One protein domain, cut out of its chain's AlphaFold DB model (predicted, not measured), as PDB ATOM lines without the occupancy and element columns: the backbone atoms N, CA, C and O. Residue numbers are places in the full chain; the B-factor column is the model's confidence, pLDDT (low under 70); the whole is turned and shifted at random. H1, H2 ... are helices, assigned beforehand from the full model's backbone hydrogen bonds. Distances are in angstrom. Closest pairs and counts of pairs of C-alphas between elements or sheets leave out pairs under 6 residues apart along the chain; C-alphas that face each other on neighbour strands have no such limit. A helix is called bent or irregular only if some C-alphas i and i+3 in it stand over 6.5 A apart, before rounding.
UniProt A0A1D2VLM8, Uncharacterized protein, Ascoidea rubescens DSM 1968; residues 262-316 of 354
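This is residues 262 to 316 of the 354 residues of an uncharacterized protein of Ascoidea rubescens DSM 1968 (UniProt A0A1D2VLM8). Two helices, H1 and H3, lie side by side and run opposite ways, and a third, H2, packs steeply across the later part of H3 without reaching H1. H3 is the helix that touches both others, while the links of residues 277 to 285 and 296 to 305 carry the backbone from H1 to H2 and from H2 back to H3. The printed part has 55 residues with three named helices, in the order H1, H2, H3 along the chain, and no named strand; its class is all helix, with 34 of the 55 printed residues in the helices. The whole is compact, with a radius of gyration of the C-alphas of 10.4 A, and its outline is rounded, spanning 26 by 21 by 16 A.

Begin at the first printed residue, Leu 262, where H1, residues 262 to 276, starts. Find C-alpha 270 in it at (-5.775, 12.949, -7.952), and then C-alpha 310 at (-6.365, 6.555, -8.744), which belongs to H3, residues 306 to 314. These are the closest C-alphas of the two helices, those of Leu 270 and Ile 310, 6.5 A apart. H1 and H3 touch, with 8 pairs of C-alphas within 8 A and their centres 10.0 A apart. Their lines stand at a shallow tilt of 32 degrees, only just short of steep, and they run opposite ways. Going on along the backbone you come to H2, residues 286 to 295, which is apart from H1: no C-alpha of the one is within 8 A of the other. H2 touches H3, with 4 pairs of C-alphas within 8 A. Look for their closest C-alphas at Glu 289, (-10.257, 7.192, -18.638), and Asp 313, (-5.945, 7.020, -13.691), which are 6.6 A apart. The centres of H2 and H3 are 11.9 A apart, and their lines stand at a steep tilt of 67 degrees, opposite ways. In the backbones of H1, H2 and H3, every O i to N i+4 pair is within hydrogen-bond range.

Find C-alpha 262 at (5.339, 14.883, -12.122); from there H1, the longest helix with 15 residues, runs to C-alpha 276 at (-11.557, 15.590, -0.495), 20.5 A from its first C-alpha to its last. Nine residues, 277 to 285, then lead to H2. Its 10 residues run from Asp 286 to Ile 295, 14.2 A from first to last C-alpha; watch the y column go from 11.225 at C-alpha 286 to -2.661 at C-alpha 295. Ten residues, 296 to 305, follow. H3 has 9 residues, from Gln 306 to Leu 314, and ends with C-alpha 314 at (-2.124, 7.142, -12.864), 12.1 A from its first C-alpha. None of the three helices is bent or irregular.

The two C-alphas farthest apart are those of Leu 262, in H1, and Glu 303, in the link from H2 to H3, at 28.8 A. The C-alphas of the first and last printed residues, Leu 262 and Leu 316, are 13.6 A apart. The printed residues run from 262 to 316 without a cut, and both links, H1 to H2 and H2 to H3, are short. In the B-factor column you will find a mean pLDDT of 75.9 for the printed part. The model's confidence is low, under 70, at 11 residues: 262 to 264, 299 to 304, and 315 to 316.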
ATOM      1  N   LEU A 262       6.691  14.473 -11.735       56.03
ATOM      2  CA  LEU A 262       5.339  14.883 -12.122       56.03
ATOM      3  C   LEU A 262       4.303  13.845 -11.665       56.03
ATOM      4  O   LEU A 262       3.281  14.214 -11.091       56.03
ATOM      5  N   PHE A 263       4.659  12.557 -11.726       60.16
ATOM      6  CA  PHE A 263       3.844  11.449 -11.220       60.16
ATOM      7  C   PHE A 263       3.487  11.582  -9.725       60.16
ATOM      8  O   PHE A 263       2.396  11.198  -9.297       60.16
ATOM      9  N   GLY A 264       4.397  12.148  -8.922       66.19
ATOM     10  CA  GLY A 264       4.188  12.396  -7.494       66.19
ATOM     11  C   GLY A 264       3.150  13.489  -7.222       66.19
ATOM     12  O   GLY A 264       2.163  13.239  -6.532       66.19
ATOM     13  N   GLU A 265       3.342  14.678  -7.799       72.38
ATOM     14  CA  GLU A 265       2.422  15.818  -7.637       72.38
ATOM     15  C   GLU A 265       1.051  15.540  -8.271       72.38
ATOM     16  O   GLU A 265       0.004  15.873  -7.711       72.38
ATOM     17  N   TYR A 266       1.044  14.845  -9.408       72.81
ATOM     18  CA  TYR A 266      -0.164  14.392 -10.083       72.81
ATOM     19  C   TYR A 266      -0.955  13.379  -9.241       72.81
ATOM     20  O   TYR A 266      -2.172  13.511  -9.076       72.81
ATOM     21  N   GLY A 267      -0.272  12.396  -8.646       75.75
ATOM     22  CA  GLY A 267      -0.897  11.438  -7.738       75.75
ATOM     23  C   GLY A 267      -1.493  12.103  -6.495       75.75
ATOM     24  O   GLY A 267      -2.568  11.707  -6.039       75.75
ATOM     25  N   GLU A 268      -0.841  13.136  -5.958       81.75
ATOM     26  CA  GLU A 268      -1.382  13.935  -4.852       81.75
ATOM     27  C   GLU A 268      -2.620  14.739  -5.263       81.75
ATOM     28  O   GLU A 268      -3.624  14.715  -4.545       81.75
ATOM     29  N   PHE A 269      -2.600  15.371  -6.439       83.25
ATOM     30  CA  PHE A 269      -3.757  16.079  -6.988       83.25
ATOM     31  C   PHE A 269      -4.957  15.144  -7.196       83.25
ATOM     32  O   PHE A 269      -6.074  15.454  -6.772       83.25
ATOM     33  N   LEU A 270      -4.735  13.965  -7.788       80.31
ATOM     34  CA  LEU A 270      -5.775  12.949  -7.952       80.31
ATOM     35  C   LEU A 270      -6.368  12.533  -6.606       80.31
ATOM     36  O   LEU A 270      -7.591  12.510  -6.451       80.31
ATOM     37  N   LYS A 271      -5.520  12.252  -5.610       84.12
ATOM     38  CA  LYS A 271      -5.968  11.927  -4.250       84.12
ATOM     39  C   LYS A 271      -6.811  13.054  -3.665       84.12
ATOM     40  O   LYS A 271      -7.876  12.797  -3.111       84.12
ATOM     41  N   GLU A 272      -6.384  14.302  -3.806       86.31
ATOM     42  CA  GLU A 272      -7.133  15.447  -3.297       86.31
ATOM     43  C   GLU A 272      -8.525  15.561  -3.938       86.31
ATOM     44  O   GLU A 272      -9.527  15.650  -3.224       86.31
ATOM     45  N   VAL A 273      -8.616  15.472  -5.263       84.75
ATOM     46  CA  VAL A 273      -9.890  15.598  -5.982       84.75
ATOM     47  C   VAL A 273     -10.830  14.417  -5.706       84.75
ATOM     48  O   VAL A 273     -12.040  14.605  -5.530       84.75
ATOM     49  N   ARG A 274     -10.299  13.193  -5.624       83.69
ATOM     50  CA  ARG A 274     -11.099  11.983  -5.372       83.69
ATOM     51  C   ARG A 274     -11.554  11.883  -3.912       83.69
ATOM     52  O   ARG A 274     -12.748  11.692  -3.675       83.69
ATOM     53  N   TYR A 275     -10.644  12.072  -2.950       84.62
ATOM     54  CA  TYR A 275     -10.945  11.918  -1.522       84.62
ATOM     55  C   TYR A 275     -11.585  13.160  -0.900       84.62
ATOM     56  O   TYR A 275     -12.561  13.029  -0.163       84.62
ATOM     57  N   LYS A 276     -11.059  14.369  -1.157       81.62
ATOM     58  CA  LYS A 276     -11.557  15.590  -0.495       81.62
ATOM     59  C   LYS A 276     -12.774  16.177  -1.200       81.62
ATOM     60  O   LYS A 276     -13.701  16.623  -0.531       81.62
ATOM     61  N   CYS A 277     -12.786  16.181  -2.534       81.00
ATOM     62  CA  CYS A 277     -13.903  16.734  -3.307       81.00
ATOM     63  C   CYS A 277     -14.976  15.690  -3.656       81.00
ATOM     64  O   CYS A 277     -16.054  16.066  -4.115       81.00
ATOM     65  N   GLY A 278     -14.705  14.395  -3.453       80.12
ATOM     66  CA  GLY A 278     -15.654  13.316  -3.741       80.12
ATOM     67  C   GLY A 278     -16.000  13.178  -5.228       80.12
ATOM     68  O   GLY A 278     -17.049  12.626  -5.563       80.12
ATOM     69  N   TYR A 279     -15.165  13.704  -6.130       82.62
ATOM     70  CA  TYR A 279     -15.450  13.698  -7.562       82.62
ATOM     71  C   TYR A 279     -15.217  12.306  -8.160       82.62
ATOM     72  O   TYR A 279     -14.126  11.749  -8.061       82.62
ATOM     73  N   LYS A 280     -16.232  11.748  -8.828       76.31
ATOM     74  CA  LYS A 280     -16.203  10.386  -9.403       76.31
ATOM     75  C   LYS A 280     -16.175  10.348 -10.936       76.31
ATOM     76  O   LYS A 280     -15.999   9.288 -11.529       76.31
ATOM     77  N   GLY A 281     -16.325  11.502 -11.585       78.06
ATOM     78  CA  GLY A 281     -16.315  11.611 -13.044       78.06
ATOM     79  C   GLY A 281     -14.925  11.440 -13.657       78.06
ATOM     80  O   GLY A 281     -13.947  11.158 -12.959       78.06
ATOM     81  N   TYR A 282     -14.835  11.640 -14.963       83.06
ATOM     82  CA  TYR A 282     -13.555  11.709 -15.660       83.06
ATOM     83  C   TYR A 282     -12.912  13.092 -15.465       83.06
ATOM     84  O   TYR A 282     -13.643  14.073 -15.283       83.06
ATOM     85  N   LEU A 283     -11.582  13.176 -15.385       79.00
ATOM     86  CA  LEU A 283     -10.873  14.406 -14.993       79.00
ATOM     87  C   LEU A 283     -10.150  15.094 -16.149       79.00
ATOM     88  O   LEU A 283     -10.234  16.318 -16.289       79.00
ATOM     89  N   PHE A 284      -9.429  14.329 -16.954       78.06
ATOM     90  CA  PHE A 284      -8.514  14.859 -17.951       78.06
ATOM     91  C   PHE A 284      -8.955  14.498 -19.361       78.06
ATOM     92  O   PHE A 284      -9.247  15.400 -20.152       78.06
ATOM     93  N   ASN A 285      -9.039  13.203 -19.664       79.31
ATOM     94  CA  ASN A 285      -9.495  12.715 -20.959       79.31
ATOM     95  C   ASN A 285     -10.558  11.637 -20.771       79.31
ATOM     96  O   ASN A 285     -10.258  10.457 -20.583       79.31
ATOM     97  N   ASP A 286     -11.812  12.063 -20.886       82.81
ATOM     98  CA  ASP A 286     -12.991  11.225 -20.692       82.81
ATOM     99  C   ASP A 286     -12.960   9.936 -21.514       82.81
ATOM    100  O   ASP A 286     -13.384   8.891 -21.030       82.81
ATOM    101  N   ASN A 287     -12.444   9.977 -22.746       80.19
ATOM    102  CA  ASN A 287     -12.438   8.801 -23.616       80.19
ATOM    103  C   ASN A 287     -11.418   7.754 -23.157       80.19
ATOM    104  O   ASN A 287     -11.717   6.561 -23.173       80.19
ATOM    105  N   LEU A 288     -10.240   8.199 -22.724       78.44
ATOM    106  CA  LEU A 288      -9.157   7.321 -22.282       78.44
ATOM    107  C   LEU A 288      -9.437   6.756 -20.901       78.44
ATOM    108  O   LEU A 288      -9.337   5.551 -20.690       78.44
ATOM    109  N   GLU A 289      -9.871   7.613 -19.979       79.81
ATOM    110  CA  GLU A 289     -10.257   7.192 -18.638       79.81
ATOM    111  C   GLU A 289     -11.426   6.206 -18.691       79.81
ATOM    112  O   GLU A 289     -11.418   5.192 -17.991       79.81
ATOM    113  N   LYS A 290     -12.404   6.437 -19.577       82.75
ATOM    114  CA  LYS A 290     -13.486   5.478 -19.817       82.75
ATOM    115  C   LYS A 290     -12.958   4.152 -20.354       82.75
ATOM    116  O   LYS A 290     -13.277   3.115 -19.779       82.75
ATOM    117  N   ARG A 291     -12.132   4.176 -21.403       78.56
ATOM    118  CA  ARG A 291     -11.573   2.960 -22.009       78.56
ATOM    119  C   ARG A 291     -10.729   2.156 -21.019       78.56
ATOM    120  O   ARG A 291     -10.853   0.939 -20.963       78.56
ATOM    121  N   SER A 292      -9.903   2.808 -20.209       78.25
ATOM    122  CA  SER A 292      -9.078   2.115 -19.215       78.25
ATOM    123  C   SER A 292      -9.893   1.504 -18.088       78.25
ATOM    124  O   SER A 292      -9.587   0.420 -17.596       78.25
ATOM    125  N   ARG A 293     -10.955   2.189 -17.655       79.75
ATOM    126  CA  ARG A 293     -11.892   1.633 -16.675       79.75
ATOM    127  C   ARG A 293     -12.612   0.417 -17.239       79.75
ATOM    128  O   ARG A 293     -12.717  -0.574 -16.530       79.75
ATOM    129  N   GLU A 294     -13.013   0.451 -18.509       81.50
ATOM    130  CA  GLU A 294     -13.583  -0.710 -19.205       81.50
ATOM    131  C   GLU A 294     -12.590  -1.881 -19.275       81.50
ATOM    132  O   GLU A 294     -12.946  -3.003 -18.918       81.50
ATOM    133  N   ILE A 295     -11.332  -1.630 -19.663       79.62
ATOM    134  CA  ILE A 295     -10.282  -2.661 -19.732       79.62
ATOM    135  C   ILE A 295     -10.029  -3.290 -18.355       79.62
ATOM    136  O   ILE A 295      -9.875  -4.505 -18.250       79.62
ATOM    137  N   ASN A 296     -10.032  -2.477 -17.297       76.56
ATOM    138  CA  ASN A 296      -9.799  -2.927 -15.926       76.56
ATOM    139  C   ASN A 296     -11.078  -3.410 -15.207       76.56
ATOM    140  O   ASN A 296     -11.035  -3.676 -14.007       76.56
ATOM    141  N   GLY A 297     -12.214  -3.531 -15.909       77.75
ATOM    142  CA  GLY A 297     -13.472  -4.056 -15.356       77.75
ATOM    143  C   GLY A 297     -14.147  -3.155 -14.312       77.75
ATOM    144  O   GLY A 297     -14.925  -3.630 -13.485       77.75
ATOM    145  N   ILE A 298     -13.849  -1.855 -14.317       76.56
ATOM    146  CA  ILE A 298     -14.393  -0.848 -13.399       76.56
ATOM    147  C   ILE A 298     -15.700  -0.298 -13.992       76.56
ATOM    148  O   ILE A 298     -15.717   0.762 -14.616       76.56
ATOM    149  N   GLU A 299     -16.807  -1.027 -13.816       66.44
ATOM    150  CA  GLU A 299     -18.129  -0.615 -14.326       66.44
ATOM    151  C   GLU A 299     -18.863   0.350 -13.371       66.44
ATOM    152  O   GLU A 299     -19.475   1.318 -13.822       66.44
ATOM    153  N   ASN A 300     -18.743   0.145 -12.051       65.75
ATOM    154  CA  ASN A 300     -19.410   0.951 -11.020       65.75
ATOM    155  C   ASN A 300     -18.406   1.719 -10.149       65.75
ATOM    156  O   ASN A 300     -17.893   1.211  -9.154       65.75
ATOM    157  N   VAL A 301     -18.185   2.996 -10.472       65.56
ATOM    158  CA  VAL A 301     -17.296   3.901  -9.710       65.56
ATOM    159  C   VAL A 301     -17.786   4.124  -8.267       65.56
ATOM    160  O   VAL A 301     -17.016   4.516  -7.393       65.56
ATOM    161  N   ASP A 302     -19.069   3.871  -7.995       63.62
ATOM    162  CA  ASP A 302     -19.670   4.065  -6.675       63.62
ATOM    163  C   ASP A 302     -19.343   2.959  -5.660       63.62
ATOM    164  O   ASP A 302     -19.404   3.226  -4.459       63.62
ATOM    165  N   GLU A 303     -18.962   1.764  -6.121       60.25
ATOM    166  CA  GLU A 303     -18.721   0.576  -5.280       60.25
ATOM    167  C   GLU A 303     -17.231   0.200  -5.174       60.25
ATOM    168  O   GLU A 303     -16.856  -0.659  -4.375       60.25
ATOM    169  N   ILE A 304     -16.372   0.845  -5.966       66.38
ATOM    170  CA  ILE A 304     -14.953   0.506  -6.103       66.38
ATOM    171  C   ILE A 304     -14.095   1.408  -5.211       66.38
ATOM    172  O   ILE A 304     -14.358   2.603  -5.062       66.38
ATOM    173  N   ASN A 305     -13.046   0.830  -4.612       75.75
ATOM    174  CA  ASN A 305     -12.089   1.584  -3.809       75.75
ATOM    175  C   ASN A 305     -11.456   2.708  -4.653       75.75
ATOM    176  O   ASN A 305     -10.924   2.456  -5.736       75.75
ATOM    177  N   GLN A 306     -11.484   3.939  -4.137       74.00
ATOM    178  CA  GLN A 306     -10.899   5.110  -4.790       74.00
ATOM    179  C   GLN A 306      -9.401   4.937  -5.075       74.00
ATOM    180  O   GLN A 306      -8.935   5.469  -6.079       74.00
ATOM    181  N   ASP A 307      -8.679   4.135  -4.281       76.25
ATOM    182  CA  ASP A 307      -7.265   3.817  -4.536       76.25
ATOM    183  C   ASP A 307      -7.066   3.136  -5.900       76.25
ATOM    184  O   ASP A 307      -6.155   3.492  -6.639       76.25
ATOM    185  N   ILE A 308      -7.957   2.207  -6.269       76.69
ATOM    186  CA  ILE A 308      -7.880   1.448  -7.530       76.69
ATOM    187  C   ILE A 308      -8.146   2.371  -8.723       76.69
ATOM    188  O   ILE A 308      -7.522   2.250  -9.774       76.69
ATOM    189  N   ILE A 309      -9.073   3.319  -8.560       74.62
ATOM    190  CA  ILE A 309      -9.378   4.316  -9.591       74.62
ATOM    191  C   ILE A 309      -8.187   5.257  -9.779       74.62
ATOM    192  O   ILE A 309      -7.837   5.559 -10.912       74.62
ATOM    193  N   ILE A 310      -7.548   5.689  -8.690       76.12
ATOM    194  CA  ILE A 310      -6.365   6.555  -8.744       76.12
ATOM    195  C   ILE A 310      -5.191   5.825  -9.396       76.12
ATOM    196  O   ILE A 310      -4.538   6.402 -10.254       76.12
ATOM    197  N   GLU A 311      -4.938   4.566  -9.037       76.75
ATOM    198  CA  GLU A 311      -3.877   3.759  -9.650       76.75
ATOM    199  C   GLU A 311      -4.112   3.549 -11.153       76.75
ATOM    200  O   GLU A 311      -3.188   3.666 -11.955       76.75
ATOM    201  N   ASN A 312      -5.361   3.320 -11.561       74.75
ATOM    202  CA  ASN A 312      -5.723   3.224 -12.973       74.75
ATOM    203  C   ASN A 312      -5.542   4.570 -13.703       74.75
ATOM    204  O   ASN A 312      -4.874   4.625 -14.733       74.75
ATOM    205  N   ASP A 313      -6.064   5.664 -13.138       72.94
ATOM    206  CA  ASP A 313      -5.945   7.020 -13.691       72.94
ATOM    207  C   ASP A 313      -4.471   7.529 -13.685       72.94
ATOM    208  O   ASP A 313      -4.140   8.468 -14.413       72.94
ATOM    209  N   LEU A 314      -3.581   6.921 -12.883       71.81
ATOM    210  CA  LEU A 314      -2.124   7.142 -12.864       71.81
ATOM    211  C   LEU A 314      -1.386   6.410 -13.981       71.81
ATOM    212  O   LEU A 314      -0.476   6.966 -14.586       71.81
ATOM    213  N   ASN A 315      -1.790   5.179 -14.274       66.25
ATOM    214  CA  ASN A 315      -1.163   4.360 -15.313       66.25
ATOM    215  C   ASN A 315      -1.647   4.713 -16.731       66.25
ATOM    216  O   ASN A 315      -1.221   4.107 -17.713       66.25
ATOM    217  N   LEU A 316      -2.549   5.685 -16.839       66.75
ATOM    218  CA  LEU A 316      -3.150   6.137 -18.079       66.75
ATOM    219  C   LEU A 316      -2.378   7.277 -18.733       66.75
ATOM    220  O   LEU A 316      -1.850   8.173 -18.079       66.75
TER     221      LEU A 316